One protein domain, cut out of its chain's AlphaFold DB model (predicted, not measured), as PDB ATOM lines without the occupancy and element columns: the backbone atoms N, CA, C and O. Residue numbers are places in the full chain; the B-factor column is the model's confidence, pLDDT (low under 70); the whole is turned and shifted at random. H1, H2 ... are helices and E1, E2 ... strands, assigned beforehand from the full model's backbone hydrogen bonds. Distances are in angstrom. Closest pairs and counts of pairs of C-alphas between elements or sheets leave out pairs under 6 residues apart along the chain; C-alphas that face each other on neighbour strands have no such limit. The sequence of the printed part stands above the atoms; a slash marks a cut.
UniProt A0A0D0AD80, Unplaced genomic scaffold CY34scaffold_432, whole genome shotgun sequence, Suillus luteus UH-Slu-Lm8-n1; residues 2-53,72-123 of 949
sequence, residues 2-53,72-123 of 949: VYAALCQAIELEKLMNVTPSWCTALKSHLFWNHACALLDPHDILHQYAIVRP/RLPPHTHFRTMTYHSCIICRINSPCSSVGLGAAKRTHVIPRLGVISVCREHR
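This is residues 2 to 53 and 72 to 123 of the 949 residues of an uncharacterized protein of Suillus luteus UH-Slu-Lm8-n1 (UniProt A0A0D0AD80). Helix H3 lies side by side with H1 on one side and with H5 on another, so that the three centres make a triangle, with H2 folded back at one end of H1 and H6 at the other end. A small hairpin of strands, E1 and E2, packs on this core through E2, beside residues 82 to 85 of H5 and residues 88 to 91 of H6, while short H4 packs on H5. The printed part has 104 residues, with six named helices followed by two named strands, in the order H1 H2 H3 H4 H5 H6 E1 E2; the sheet E1 - E2 is antiparallel and the class is mostly helix. The whole is compact, with a radius of gyration of the C-alphas of 13.5 A and spans of 41 by 34 by 24 A.

E1, residues 106 to 110, and E2, residues 114 to 118, form an antiparallel hairpin at 145 degrees, with N 108 and O 116 2.9 A apart and N 110 and O 114 2.8 A apart, both within hydrogen-bond range. The closest C-alphas of E2 and H5, residues 75 to 85, are those of Ser 117 and Tyr 84, 5.7 A apart. Those of E2 and H6, residues 88 to 93, are Val 118 and Ile 88, 5.9 A apart. H5 touches H3, residues 30 to 39, at a shallow tilt of 22 degrees, the same way, closest at the C-alphas of Pro 75 and Trp 32, 5.3 A. H5 also touches H4, residues 46 to 49, with the C-alphas of His 78 and Ala 49 closest at 5.3 A. H1, residues 2 to 16, is the hub, touching three helices. It touches H3 at a shallow tilt of 33 degrees, only just short of steep, opposite ways, closest at the C-alphas of Ala 5 and Ala 35, 5.9 A. With residues 12 to 16 alone it touches H2, residues 20 to 26, its partner in a helical hairpin, closest at the C-alphas of Met 16 and Cys 23, 4.1 A. With residues 2 to 3 alone it only just touches H6, with 3 pairs of C-alphas within 8 A, the closest being Val 2 and Ile 92, 5.5 A. H1 and H5 are near each other; H1 and E2 are apart. In H1, H2, H3, H5 and H6 every O i to N i+4 pair is within hydrogen-bond range; H4 is too short for such a pair.

H1 begins at C-alpha 2, (166.527, -124.882, 267.627), and measures 20.6 A from first to last C-alpha. H3 measures 14.5 A and H5 15.5 A, H5 ending at C-alpha 85, (170.582, -110.810, 272.275). H2, H4 and H6 have 7, 4 and 6 residues. E1 measures 13.1 A and E2 12.8 A, E2 ending at C-alpha 118, (164.726, -110.369, 266.099).

The two C-alphas farthest apart are those of Ser 21 and Glu 121, 40.8 A. Residues 54 to 71 are not printed, and C-alphas 53 and 72 are 11.1 A apart across this cut, in the link from H4 to H5. The link from H6 to E1, residues 94 to 105, is long. The mean pLDDT of the printed part is 97.2, and no printed residue is under 70.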
ATOM      1  N   VAL A   2     166.658-126.091 266.774       96.88
ATOM      2  CA  VAL A   2     166.527-124.882 267.627       96.88
ATOM      3  C   VAL A   2     165.080-124.536 268.029       96.88
ATOM      4  O   VAL A   2     164.830-124.362 269.215       96.88
ATOM      5  N   TYR A   3     164.113-124.535 267.099       96.75
ATOM      6  CA  TYR A   3     162.687-124.312 267.420       96.75
ATOM      7  C   TYR A   3     162.155-125.274 268.502       96.75
ATOM      8  O   TYR A   3     161.552-124.838 269.475       96.75
ATOM      9  N   ALA A   4     162.448-126.576 268.394       96.62
ATOM     10  CA  ALA A   4     162.013-127.566 269.382       96.62
ATOM     11  C   ALA A   4     162.664-127.344 270.759       96.62
ATOM     12  O   ALA A   4     161.994-127.509 271.776       96.62
ATOM     13  N   ALA A   5     163.929-126.908 270.803       97.62
ATOM     14  CA  ALA A   5     164.585-126.525 272.052       97.62
ATOM     15  C   ALA A   5     163.963-125.254 272.667       97.62
ATOM     16  O   ALA A   5     163.832-125.172 273.882       97.62
ATOM     17  N   LEU A   6     163.514-124.290 271.856       97.81
ATOM     18  CA  LEU A   6     162.792-123.107 272.343       97.81
ATOM     19  C   LEU A   6     161.421-123.477 272.936       97.81
ATOM     20  O   LEU A   6     161.093-123.015 274.025       97.81
ATOM     21  N   CYS A   7     160.659-124.369 272.294       96.75
ATOM     22  CA  CYS A   7     159.416-124.895 272.871       96.75
ATOM     23  C   CYS A   7     159.673-125.655 274.187       96.75
ATOM     24  O   CYS A   7     159.004-125.412 275.188       96.75
ATOM     25  N   GLN A   8     160.677-126.539 274.217       97.88
ATOM     26  CA  GLN A   8     161.044-127.302 275.418       97.88
ATOM     27  C   GLN A   8     161.516-126.408 276.573       97.88
ATOM     28  O   GLN A   8     161.222-126.710 277.727       97.88
ATOM     29  N   ALA A   9     162.201-125.297 276.280       98.00
ATOM     30  CA  ALA A   9     162.603-124.318 277.285       98.00
ATOM     31  C   ALA A   9     161.388-123.694 277.987       98.00
ATOM     32  O   ALA A   9     161.382-123.597 279.211       98.00
ATOM     33  N   ILE A  10     160.342-123.349 277.231       97.38
ATOM     34  CA  ILE A  10     159.117-122.748 277.772       97.38
ATOM     35  C   ILE A  10     158.344-123.741 278.647       97.38
ATOM     36  O   ILE A  10     157.898-123.373 279.733       97.38
ATOM     37  N   GLU A  11     158.233-125.011 278.246       97.44
ATOM     38  CA  GLU A  11     157.625-126.032 279.112       97.44
ATOM     39  C   GLU A  11     158.451-126.259 280.391       97.44
ATOM     40  O   GLU A  11     157.891-126.366 281.484       97.44
ATOM     41  N   LEU A  12     159.786-126.247 280.298       97.81
ATOM     42  CA  LEU A  12     160.656-126.365 281.472       97.81
ATOM     43  C   LEU A  12     160.555-125.143 282.403       97.81
ATOM     44  O   LEU A  12     160.666-125.283 283.619       97.81
ATOM     45  N   GLU A  13     160.280-123.960 281.860       97.50
ATOM     46  CA  GLU A  13     160.044-122.731 282.625       97.50
ATOM     47  C   GLU A  13     158.665-122.697 283.292       97.50
ATOM     48  O   GLU A  13     158.557-122.244 284.432       97.50
ATOM     49  N   LYS A  14     157.624-123.255 282.659       97.25
ATOM     50  CA  LYS A  14     156.342-123.515 283.339       97.25
ATOM     51  C   LYS A  14     156.553-124.429 284.548       97.25
ATOM     52  O   LYS A  14     156.074-124.111 285.633       97.25
ATOM     53  N   LEU A  15     157.340-125.502 284.400       97.69
ATOM     54  CA  LEU A  15     157.710-126.393 285.509       97.69
ATOM     55  C   LEU A  15     158.540-125.668 286.589       97.69
ATOM     56  O   LEU A  15     158.321-125.881 287.781       97.69
ATOM     57  N   MET A  16     159.438-124.752 286.208       98.06
ATOM     58  CA  MET A  16     160.172-123.903 287.161       98.06
ATOM     59  C   MET A  16     159.264-122.999 288.004       98.06
ATOM     60  O   MET A  16     159.650-122.654 289.119       98.06
ATOM     61  N   ASN A  17     158.077-122.636 287.516       97.69
ATOM     62  CA  ASN A  17     157.129-121.794 288.248       97.69
ATOM     63  C   ASN A  17     156.261-122.573 289.257       97.69
ATOM     64  O   ASN A  17     155.589-121.946 290.071       97.69
ATOM     65  N   VAL A  18     156.287-123.915 289.251       97.94
ATOM     66  CA  VAL A  18     155.452-124.749 290.141       97.94
ATOM     67  C   VAL A  18     155.910-124.669 291.603       97.94
ATOM     68  O   VAL A  18     155.078-124.570 292.501       97.94
ATOM     69  N   THR A  19     157.223-124.685 291.873       98.00
ATOM     70  CA  THR A  19     157.772-124.457 293.227       98.00
ATOM     71  C   THR A  19     159.157-123.787 293.196       98.00
ATOM     72  O   THR A  19     159.928-124.006 292.258       98.00
ATOM     73  N   PRO A  20     159.562-123.046 294.250       98.00
ATOM     74  CA  PRO A  20     160.912-122.475 294.350       98.00
ATOM     75  C   PRO A  20     162.043-123.517 294.363       98.00
ATOM     76  O   PRO A  20     163.151-123.231 293.899       98.00
ATOM     77  N   SER A  21     161.787-124.732 294.860       97.88
ATOM     78  CA  SER A  21     162.755-125.836 294.833       97.88
ATOM     79  C   SER A  21     162.933-126.381 293.413       97.88
ATOM     80  O   SER A  21     164.073-126.537 292.977       97.88
ATOM     81  N   TRP A  22     161.846-126.560 292.652       98.06
ATOM     82  CA  TRP A  22     161.909-126.913 291.227       98.06
ATOM     83  C   TRP A  22     162.600-125.813 290.418       98.06
ATOM     84  O   TRP A  22     163.521-126.105 289.661       98.06
ATOM     85  N   CYS A  23     162.263-124.539 290.658       97.94
ATOM     86  CA  CYS A  23     162.958-123.388 290.076       97.94
ATOM     87  C   CYS A  23     164.479-123.440 290.306       97.94
ATOM     88  O   CYS A  23     165.264-123.110 289.419       97.94
ATOM     89  N   THR A  24     164.906-123.846 291.504       97.38
ATOM     90  CA  THR A  24     166.324-123.904 291.889       97.38
ATOM     91  C   THR A  24     167.040-125.103 291.266       97.38
ATOM     92  O   THR A  24     168.130-124.932 290.727       97.38
ATOM     93  N   ALA A  25     166.422-126.287 291.274       97.56
ATOM     94  CA  ALA A  25     166.986-127.499 290.679       97.56
ATOM     95  C   ALA A  25     167.055-127.427 289.144       97.56
ATOM     96  O   ALA A  25     168.044-127.836 288.538       97.56
ATOM     97  N   LEU A  26     166.027-126.870 288.497       98.25
ATOM     98  CA  LEU A  26     165.957-126.804 287.039       98.25
ATOM     99  C   LEU A  26     166.874-125.728 286.436       98.25
ATOM    100  O   LEU A  26     167.304-125.898 285.299       98.25
ATOM    101  N   LYS A  27     167.267-124.677 287.175       98.06
ATOM    102  CA  LYS A  27     168.214-123.636 286.701       98.06
ATOM    103  C   LYS A  27     169.579-124.171 286.249       98.06
ATOM    104  O   LYS A  27     170.244-123.523 285.437       98.06
ATOM    105  N   SER A  28     169.999-125.322 286.776       97.19
ATOM    106  CA  SER A  28     171.249-126.018 286.440       97.19
ATOM    107  C   SER A  28     171.039-127.305 285.628       97.19
ATOM    108  O   SER A  28     172.001-128.032 285.384       97.19
ATOM    109  N   HIS A  29     169.810-127.588 285.181       98.25
ATOM    110  CA  HIS A  29     169.490-128.794 284.418       98.25
ATOM    111  C   HIS A  29     170.266-128.863 283.090       98.25
ATOM    112  O   HIS A  29     170.397-127.864 282.379       98.25
ATOM    113  N   LEU A  30     170.749-130.058 282.725       98.00
ATOM    114  CA  LEU A  30     171.637-130.261 281.569       98.00
ATOM    115  C   LEU A  30     171.012-129.851 280.227       98.00
ATOM    116  O   LEU A  30     171.745-129.479 279.310       98.00
ATOM    117  N   PHE A  31     169.677-129.849 280.137       98.38
ATOM    118  CA  PHE A  31     168.926-129.295 279.008       98.38
ATOM    119  C   PHE A  31     169.415-127.898 278.601       98.38
ATOM    120  O   PHE A  31     169.606-127.646 277.417       98.38
ATOM    121  N   TRP A  32     169.674-127.005 279.560       98.44
ATOM    122  CA  TRP A  32     170.074-125.630 279.258       98.44
ATOM    123  C   TRP A  32     171.436-125.551 278.572       98.44
ATOM    124  O   TRP A  32     171.601-124.763 277.649       98.44
ATOM    125  N   ASN A  33     172.389-126.412 278.948       98.06
ATOM    126  CA  ASN A  33     173.686-126.489 278.267       98.06
ATOM    127  C   ASN A  33     173.516-126.957 276.811       98.06
ATOM    128  O   ASN A  33     174.155-126.421 275.909       98.06
ATOM    129  N   HIS A  34     172.617-127.919 276.570       98.19
ATOM    130  CA  HIS A  34     172.272-128.370 275.221       98.19
ATOM    131  C   HIS A  34     171.547-127.278 274.413       98.19
ATOM    132  O   HIS A  34     171.878-127.055 273.251       98.19
ATOM    133  N   ALA A  35     170.616-126.548 275.031       98.25
ATOM    134  CA  ALA A  35     169.895-125.443 274.406       98.25
ATOM    135  C   ALA A  35     170.827-124.264 274.059       98.25
ATOM    136  O   ALA A  35     170.719-123.716 272.965       98.25
ATOM    137  N   CYS A  36     171.791-123.927 274.927       98.31
ATOM    138  CA  CYS A  36     172.872-122.983 274.623       98.31
ATOM    139  C   CYS A  36     173.700-123.451 273.416       98.31
ATOM    140  O   CYS A  36     173.832-122.698 272.456       98.31
ATOM    141  N   ALA A  37     174.187-124.698 273.415       97.81
ATOM    142  CA  ALA A  37     175.006-125.240 272.326       97.81
ATOM    143  C   ALA A  37     174.254-125.363 270.983       97.81
ATOM    144  O   ALA A  37     174.862-125.255 269.921       97.81
ATOM    145  N   LEU A  38     172.931-125.563 271.004       97.75
ATOM    146  CA  LEU A  38     172.088-125.489 269.804       97.75
ATOM    147  C   LEU A  38     171.881-124.049 269.313       97.75
ATOM    148  O   LEU A  38     171.747-123.831 268.110       97.75
ATOM    149  N   LEU A  39     171.808-123.076 270.227       97.81
ATOM    150  CA  LEU A  39     171.565-121.673 269.898       97.81
ATOM    151  C   LEU A  39     172.843-120.964 269.425       97.81
ATOM    152  O   LEU A  39     172.763-120.121 268.534       97.81
ATOM    153  N   ASP A  40     174.007-121.323 269.965       98.06
ATOM    154  CA  ASP A  40     175.331-120.785 269.629       98.06
ATOM    155  C   ASP A  40     176.386-121.912 269.619       98.06
ATOM    156  O   ASP A  40     177.068-122.144 270.619       98.06
ATOM    157  N   PRO A  41     176.535-122.640 268.497       97.31
ATOM    158  CA  PRO A  41     177.461-123.770 268.398       97.31
ATOM    159  C   PRO A  41     178.942-123.360 268.307       97.31
ATOM    160  O   PRO A  41     179.797-124.232 268.170       97.31
ATOM    161  N   HIS A  42     179.251-122.056 268.358       97.19
ATOM    162  CA  HIS A  42     180.606-121.506 268.240       97.19
ATOM    163  C   HIS A  42     181.048-120.715 269.487       97.19
ATOM    164  O   HIS A  42     182.094-120.069 269.446       97.19
ATOM    165  N   ASP A  43     180.269-120.744 270.580       97.12
ATOM    166  CA  ASP A  43     180.547-120.030 271.844       97.12
ATOM    167  C   ASP A  43     180.769-118.499 271.668       97.12
ATOM    168  O   ASP A  43     181.422-117.836 272.478       97.12
ATOM    169  N   ILE A  44     180.192-117.888 270.624       97.56
ATOM    170  CA  ILE A  44     180.360-116.459 270.277       97.56
ATOM    171  C   ILE A  44     179.770-115.524 271.347       97.56
ATOM    172  O   ILE A  44     180.185-114.368 271.475       97.56
ATOM    173  N   LEU A  45     178.813-116.009 272.134       97.31
ATOM    174  CA  LEU A  45     178.186-115.331 273.264       97.31
ATOM    175  C   LEU A  45     178.732-115.804 274.626       97.31
ATOM    176  O   LEU A  45     178.193-115.399 275.658       97.31
ATOM    177  N   HIS A  46     179.809-116.599 274.682       96.44
ATOM    178  CA  HIS A  46     180.332-117.163 275.938       96.44
ATOM    179  C   HIS A  46     180.724-116.102 276.981       96.44
ATOM    180  O   HIS A  46     180.614-116.338 278.185       96.44
ATOM    181  N   GLN A  47     181.117-114.891 276.567       95.94
ATOM    182  CA  GLN A  47     181.347-113.769 277.490       95.94
ATOM    183  C   GLN A  47     180.112-113.423 278.341       95.94
ATOM    184  O   GLN A  47     180.272-112.979 279.474       95.94
ATOM    185  N   TYR A  48     178.894-113.684 277.854       96.12
ATOM    186  CA  TYR A  48     177.658-113.497 278.616       96.12
ATOM    187  C   TYR A  48     177.405-114.608 279.649       96.12
ATOM    188  O   TYR A  48     176.535-114.448 280.498       96.12
ATOM    189  N   ALA A  49     178.158-115.715 279.629       96.88
ATOM    190  CA  ALA A  49     178.101-116.741 280.673       96.88
ATOM    191  C   ALA A  49     178.837-116.323 281.959       96.88
ATOM    192  O   ALA A  49     178.657-116.963 282.995       96.88
ATOM    193  N   ILE A  50     179.687-115.289 281.906       96.50
ATOM    194  CA  ILE A  50     180.576-114.876 282.998       96.50
ATOM    195  C   ILE A  50     180.328-113.403 283.330       96.50
ATOM    196  O   ILE A  50     180.803-112.508 282.630       96.50
ATOM    197  N   VAL A  51     179.647-113.133 284.445       95.19
ATOM    198  CA  VAL A  51     179.516-111.759 284.937       95.19
ATOM    199  C   VAL A  51     180.849-111.334 285.537       95.19
ATOM    200  O   VAL A  51     181.298-111.864 286.555       95.19
ATOM    201  N   ARG A  52     181.480-110.347 284.899       94.06
ATOM    202  CA  ARG A  52     182.583-109.585 285.485       94.06
ATOM    203  C   ARG A  52     181.968-108.435 286.290       94.06
ATOM    204  O   ARG A  52     181.446-107.512 285.663       94.06
ATOM    205  N   PRO A  53     181.967-108.482 287.634       88.31
ATOM    206  CA  PRO A  53     181.500-107.355 288.436       88.31
ATOM    207  C   PRO A  53     182.306-106.104 288.074       88.31
ATOM    208  O   PRO A  53     183.532-106.150 287.963       88.31
ATOM    209  N   ARG A  72     180.274-117.450 287.075       96.44
ATOM    210  CA  ARG A  72     179.441-118.008 286.004       96.44
ATOM    211  C   ARG A  72     177.962-117.899 286.358       96.44
ATOM    212  O   ARG A  72     177.566-118.172 287.489       96.44
ATOM    213  N   LEU A  73     177.152-117.521 285.375       97.00
ATOM    214  CA  LEU A  73     175.698-117.575 285.472       97.00
ATOM    215  C   LEU A  73     175.207-119.034 285.454       97.00
ATOM    216  O   LEU A  73     175.834-119.881 284.815       97.00
ATOM    217  N   PRO A  74     174.060-119.340 286.092       97.44
ATOM    218  CA  PRO A  74     173.365-120.601 285.867       97.44
ATOM    219  C   PRO A  74     173.029-120.781 284.374       97.44
ATOM    220  O   PRO A  74     172.634-119.797 283.739       97.44
ATOM    221  N   PRO A  75     173.110-122.005 283.820       98.06
ATOM    222  CA  PRO A  75     172.800-122.293 282.418       98.06
ATOM    223  C   PRO A  75     171.475-121.704 281.909       98.06
ATOM    224  O   PRO A  75     171.468-121.065 280.862       98.06
ATOM    225  N   HIS A  76     170.382-121.809 282.678       98.31
ATOM    226  CA  HIS A  76     169.101-121.148 282.367       98.31
ATOM    227  C   HIS A  76     169.254-119.632 282.139       98.31
ATOM    228  O   HIS A  76     168.726-119.068 281.181       98.31
ATOM    229  N   THR A  77     169.985-118.951 283.023       98.00
ATOM    230  CA  THR A  77     170.150-117.494 282.961       98.00
ATOM    231  C   THR A  77     171.025-117.099 281.774       98.00
ATOM    232  O   THR A  77     170.709-116.130 281.090       98.00
ATOM    233  N   HIS A  78     172.071-117.878 281.479       98.06
ATOM    234  CA  HIS A  78     172.882-117.682 280.278       98.06
ATOM    235  C   HIS A  78     172.047-117.866 278.999       98.06
ATOM    236  O   HIS A  78     172.051-116.973 278.152       98.06
ATOM    237  N   PHE A  79     171.258-118.943 278.904       98.38
ATOM    238  CA  PHE A  79     170.327-119.182 277.798       98.38
ATOM    239  C   PHE A  79     169.364-118.005 277.594       98.38
ATOM    240  O   PHE A  79     169.250-117.490 276.482       98.38
ATOM    241  N   ARG A  80     168.741-117.499 278.669       98.00
ATOM    242  CA  ARG A  80     167.877-116.311 278.601       98.00
ATOM    243  C   ARG A  80     168.612-115.090 278.041       98.00
ATOM    244  O   ARG A  80     168.110-114.472 277.103       98.00
ATOM    245  N   THR A  81     169.819-114.784 278.520       97.56
ATOM    246  CA  THR A  81     170.646-113.696 277.968       97.56
ATOM    247  C   THR A  81     170.978-113.907 276.482       97.56
ATOM    248  O   THR A  81     170.897-112.959 275.702       97.56
ATOM    249  N   MET A  82     171.276-115.138 276.053       97.88
ATOM    250  CA  MET A  82     171.516-115.453 274.639       97.88
ATOM    251  C   MET A  82     170.260-115.255 273.783       97.88
ATOM    252  O   MET A  82     170.351-114.627 272.731       97.88
ATOM    253  N   THR A  83     169.089-115.736 274.226       98.00
ATOM    254  CA  THR A  83     167.818-115.544 273.500       98.00
ATOM    255  C   THR A  83     167.430-114.074 273.378       98.00
ATOM    256  O   THR A  83     166.916-113.676 272.341       98.00
ATOM    257  N   TYR A  84     167.742-113.246 274.380       98.00
ATOM    258  CA  TYR A  84     167.470-111.809 274.340       98.00
ATOM    259  C   TYR A  84     168.352-111.069 273.319       98.00
ATOM    260  O   TYR A  84     167.868-110.183 272.615       98.00
ATOM    261  N   HIS A  85     169.631-111.446 273.197       98.12
ATOM    262  CA  HIS A  85     170.582-110.810 272.275       98.12
ATOM    263  C   HIS A  85     170.632-111.427 270.865       98.12
ATOM    264  O   HIS A  85     171.246-110.843 269.969       98.12
ATOM    265  N   SER A  86     169.995-112.577 270.637       98.25
ATOM    266  CA  SER A  86     170.017-113.282 269.348       98.25
ATOM    267  C   SER A  86     168.724-113.089 268.563       98.25
ATOM    268  O   SER A  86     167.638-113.150 269.129       98.25
ATOM    269  N   CYS A  87     168.820-112.923 267.243       98.31
ATOM    270  CA  CYS A  87     167.647-113.031 266.378       98.31
ATOM    271  C   CYS A  87     167.196-114.494 266.292       98.31
ATOM    272  O   CYS A  87     167.858-115.306 265.644       98.31
ATOM    273  N   ILE A  88     166.070-114.823 266.926       98.38
ATOM    274  CA  ILE A  88     165.541-116.190 266.994       98.38
ATOM    275  C   ILE A  88     165.288-116.771 265.593       98.38
ATOM    276  O   ILE A  88     165.635-117.927 265.352       98.38
ATOM    277  N   ILE A  89     164.804-115.958 264.648       97.75
ATOM    278  CA  ILE A  89     164.561-116.369 263.254       97.75
ATOM    279  C   ILE A  89     165.872-116.793 262.570       97.75
ATOM    280  O   ILE A  89     165.960-117.905 262.048       97.75
ATOM    281  N   CYS A  90     166.940-115.989 262.672       97.69
ATOM    282  CA  CYS A  90     168.269-116.372 262.180       97.69
ATOM    283  C   CYS A  90     168.760-117.695 262.791       97.69
ATOM    284  O   CYS A  90     169.348-118.516 262.088       97.69
ATOM    285  N   ARG A  91     168.549-117.915 264.099       97.56
ATOM    286  CA  ARG A  91     169.034-119.131 264.781       97.56
ATOM    287  C   ARG A  91     168.244-120.381 264.382       97.56
ATOM    288  O   ARG A  91     168.791-121.478 264.421       97.56
ATOM    289  N   ILE A  92     166.981-120.231 263.985       97.06
ATOM    290  CA  ILE A  92     166.138-121.331 263.499       97.06
ATOM    291  C   ILE A  92     166.491-121.706 262.055       97.06
ATOM    292  O   ILE A  92     166.630-122.895 261.766       97.06
ATOM    293  N   ASN A  93     166.686-120.714 261.182       95.94
ATOM    294  CA  ASN A  93     166.925-120.923 259.747       95.94
ATOM    295  C   ASN A  93     168.411-121.138 259.395       95.94
ATOM    296  O   ASN A  93     168.724-121.776 258.397       95.94
ATOM    297  N   SER A  94     169.346-120.663 260.225       96.12
ATOM    298  CA  SER A  94     170.799-120.814 260.036       96.12
ATOM    299  C   SER A  94     171.534-121.204 261.336       96.12
ATOM    300  O   SER A  94     172.455-120.503 261.765       96.12
ATOM    301  N   PRO A  95     171.183-122.339 261.978       96.19
ATOM    302  CA  PRO A  95     171.699-122.716 263.301       96.19
ATOM    303  C   PRO A  95     173.228-122.853 263.352       96.19
ATOM    304  O   PRO A  95     173.858-122.387 264.299       96.19
ATOM    305  N   CYS A  96     173.850-123.423 262.315       96.12
ATOM    306  CA  CYS A  96     175.304-123.615 262.253       96.12
ATOM    307  C   CYS A  96     176.092-122.334 261.907       96.12
ATOM    308  O   CYS A  96     177.321-122.346 261.950       96.12
ATOM    309  N   SER A  97     175.408-121.245 261.544       96.31
ATOM    310  CA  SER A  97     176.018-119.944 261.251       96.31
ATOM    311  C   SER A  97     176.199-119.117 262.528       96.31
ATOM    312  O   SER A  97     175.558-119.391 263.541       96.31
ATOM    313  N   SER A  98     177.002-118.055 262.467       96.44
ATOM    314  CA  SER A  98     177.031-116.991 263.483       96.44
ATOM    315  C   SER A  98     175.932-115.931 263.286       96.44
ATOM    316  O   SER A  98     175.681-115.122 264.178       96.44
ATOM    317  N   VAL A  99     175.256-115.930 262.128       96.44
ATOM    318  CA  VAL A  99     174.225-114.941 261.771       96.44
ATOM    319  C   VAL A  99     173.118-114.876 262.831       96.44
ATOM    320  O   VAL A  99     172.615-115.892 263.322       96.44
ATOM    321  N   GLY A 100     172.750-113.648 263.202       96.50
ATOM    322  CA  GLY A 100     171.739-113.345 264.214       96.50
ATOM    323  C   GLY A 100     172.246-113.246 265.654       96.50
ATOM    324  O   GLY A 100     171.579-112.595 266.458       96.50
ATOM    325  N   LEU A 101     173.398-113.833 266.000       97.81
ATOM    326  CA  LEU A 101     173.974-113.739 267.349       97.81
ATOM    327  C   LEU A 101     174.405-112.294 267.642       97.81
ATOM    328  O   LEU A 101     175.079-111.662 266.833       97.81
ATOM    329  N   GLY A 102     173.968-111.739 268.776       96.81
ATOM    330  CA  GLY A 102     174.212-110.333 269.137       96.81
ATOM    331  C   GLY A 102     173.518-109.295 268.235       96.81
ATOM    332  O   GLY A 102     173.684-108.094 268.444       96.81
ATOM    333  N   ALA A 103     172.749-109.726 267.229       97.38
ATOM    334  CA  ALA A 103     172.153-108.853 266.218       97.38
ATOM    335  C   ALA A 103     170.714-108.411 266.544       97.38
ATOM    336  O   ALA A 103     170.145-107.622 265.782       97.38
ATOM    337  N   ALA A 104     170.128-108.899 267.647       97.62
ATOM    338  CA  ALA A 104     168.771-108.555 268.070       97.62
ATOM    339  C   ALA A 104     168.598-107.050 268.327       97.62
ATOM    340  O   ALA A 104     169.384-106.431 269.048       97.62
ATOM    341  N   LYS A 105     167.565-106.459 267.716       97.12
ATOM    342  CA  LYS A 105     167.272-105.014 267.714       97.12
ATOM    343  C   LYS A 105     165.772-104.681 267.791       97.12
ATOM    344  O   LYS A 105     165.441-103.511 267.960       97.12
ATOM    345  N   ARG A 106     164.881-105.671 267.667       97.31
ATOM    346  CA  ARG A 106     163.428-105.563 267.902       97.31
ATOM    347  C   ARG A 106     162.939-106.780 268.691       97.31
ATOM    348  O   ARG A 106     163.639-107.789 268.761       97.31
ATOM    349  N   THR A 107     161.718-106.706 269.208       97.50
ATOM    350  CA  THR A 107     161.001-107.834 269.817       97.50
ATOM    351  C   THR A 107     159.629-108.007 269.179       97.50
ATOM    352  O   THR A 107     158.959-107.009 268.922       97.50
ATOM    353  N   HIS A 108     159.198-109.250 268.973       97.19
ATOM    354  CA  HIS A 108     157.853-109.602 268.502       97.19
ATOM    355  C   HIS A 108     157.196-110.574 269.481       97.19
ATOM    356  O   HIS A 108     157.887-111.363 270.125       97.19
ATOM    357  N   VAL A 109     155.871-110.509 269.600       96.88
ATOM    358  CA  VAL A 109     155.081-111.500 270.339       96.88
ATOM    359  C   VAL A 109     154.696-112.608 269.364       96.88
ATOM    360  O   VAL A 109     154.284-112.314 268.249       96.88
ATOM    361  N   ILE A 110     154.852-113.863 269.778       96.81
ATOM    362  CA  ILE A 110     154.456-115.056 269.027       96.81
ATOM    363  C   ILE A 110     153.603-115.925 269.958       96.81
ATOM    364  O   ILE A 110     154.115-116.291 271.021       96.81
ATOM    365  N   PRO A 111     152.364-116.317 269.600       94.44
ATOM    366  CA  PRO A 111     151.450-117.008 270.521       94.44
ATOM    367  C   PRO A 111     152.043-118.244 271.215       94.44
ATOM    368  O   PRO A 111     151.803-118.471 272.398       94.44
ATOM    369  N   ARG A 112     152.889-119.018 270.515       94.62
ATOM    370  CA  ARG A 112     153.560-120.209 271.074       94.62
ATOM    371  C   ARG A 112     154.861-119.945 271.839       94.62
ATOM    372  O   ARG A 112     155.220-120.783 272.661       94.62
ATOM    373  N   LEU A 113     155.586-118.851 271.567       96.44
ATOM    374  CA  LEU A 113     156.906-118.586 272.176       96.44
ATOM    375  C   LEU A 113     156.959-117.346 273.090       96.44
ATOM    376  O   LEU A 113     157.994-117.080 273.702       96.44
ATOM    377  N   GLY A 114     155.872-116.582 273.206       96.12
ATOM    378  CA  GLY A 114     155.866-115.307 273.916       96.12
ATOM    379  C   GLY A 114     156.702-114.251 273.187       96.12
ATOM    380  O   GLY A 114     156.658-114.150 271.963       96.12
ATOM    381  N   VAL A 115     157.450-113.436 273.935       96.94
ATOM    382  CA  VAL A 115     158.275-112.362 273.361       96.94
ATOM    383  C   VAL A 115     159.608-112.919 272.849       96.94
ATOM    384  O   VAL A 115     160.469-113.291 273.646       96.94
ATOM    385  N   ILE A 116     159.802-112.919 271.528       98.00
ATOM    386  CA  ILE A 116     161.068-113.275 270.870       98.00
ATOM    387  C   ILE A 116     161.845-112.033 270.422       98.00
ATOM    388  O   ILE A 116     161.263-111.016 270.044       98.00
ATOM    389  N   SER A 117     163.174-112.134 270.406       98.19
ATOM    390  CA  SER A 117     164.076-111.122 269.845       98.19
ATOM    391  C   SER A 117     164.362-111.374 268.358       98.19
ATOM    392  O   SER A 117     164.603-112.514 267.953       98.19
ATOM    393  N   VAL A 118     164.396-110.312 267.542       98.25
ATOM    394  CA  VAL A 118     164.726-110.369 266.099       98.25
ATOM    395  C   VAL A 118     165.706-109.264 265.676       98.25
ATOM    396  O   VAL A 118     165.887-108.277 266.396       98.25
ATOM    397  N   CYS A 119     166.372-109.419 264.525       97.81
ATOM    398  CA  CYS A 119     167.327-108.442 263.980       97.81
ATOM    399  C   CYS A 119     166.621-107.246 263.293       97.81
ATOM    400  O   CYS A 119     165.521-106.849 263.677       97.81
ATOM    401  N   ARG A 120     167.282-106.606 262.313       96.81
ATOM    402  CA  ARG A 120     166.673-105.556 261.477       96.81
ATOM    403  C   ARG A 120     166.104-106.081 260.160       96.81
ATOM    404  O   ARG A 120     165.126-105.483 259.704       96.81
ATOM    405  N   GLU A 121     166.680-107.141 259.593       95.12
ATOM    406  CA  GLU A 121     166.186-107.771 258.363       95.12
ATOM    407  C   GLU A 121     164.789-108.367 258.586       95.12
ATOM    408  O   GLU A 121     163.836-107.900 257.968       95.12
ATOM    409  N   HIS A 122     164.635-109.287 259.549       96.06
ATOM    410  CA  HIS A 122     163.347-109.925 259.847       96.06
ATOM    411  C   HIS A 122     162.266-108.923 260.266       96.06
ATOM    412  O   HIS A 122     162.438-108.171 261.232       96.06
ATOM    413  N   ARG A 123     161.138-108.945 259.553       94.81
ATOM    414  CA  ARG A 123     159.897-108.212 259.857       94.81
ATOM    415  C   ARG A 123     158.754-109.218 260.024       94.81
ATOM    416  O   ARG A 123     158.914-110.363 259.626       94.81
TER     417      ARG A 123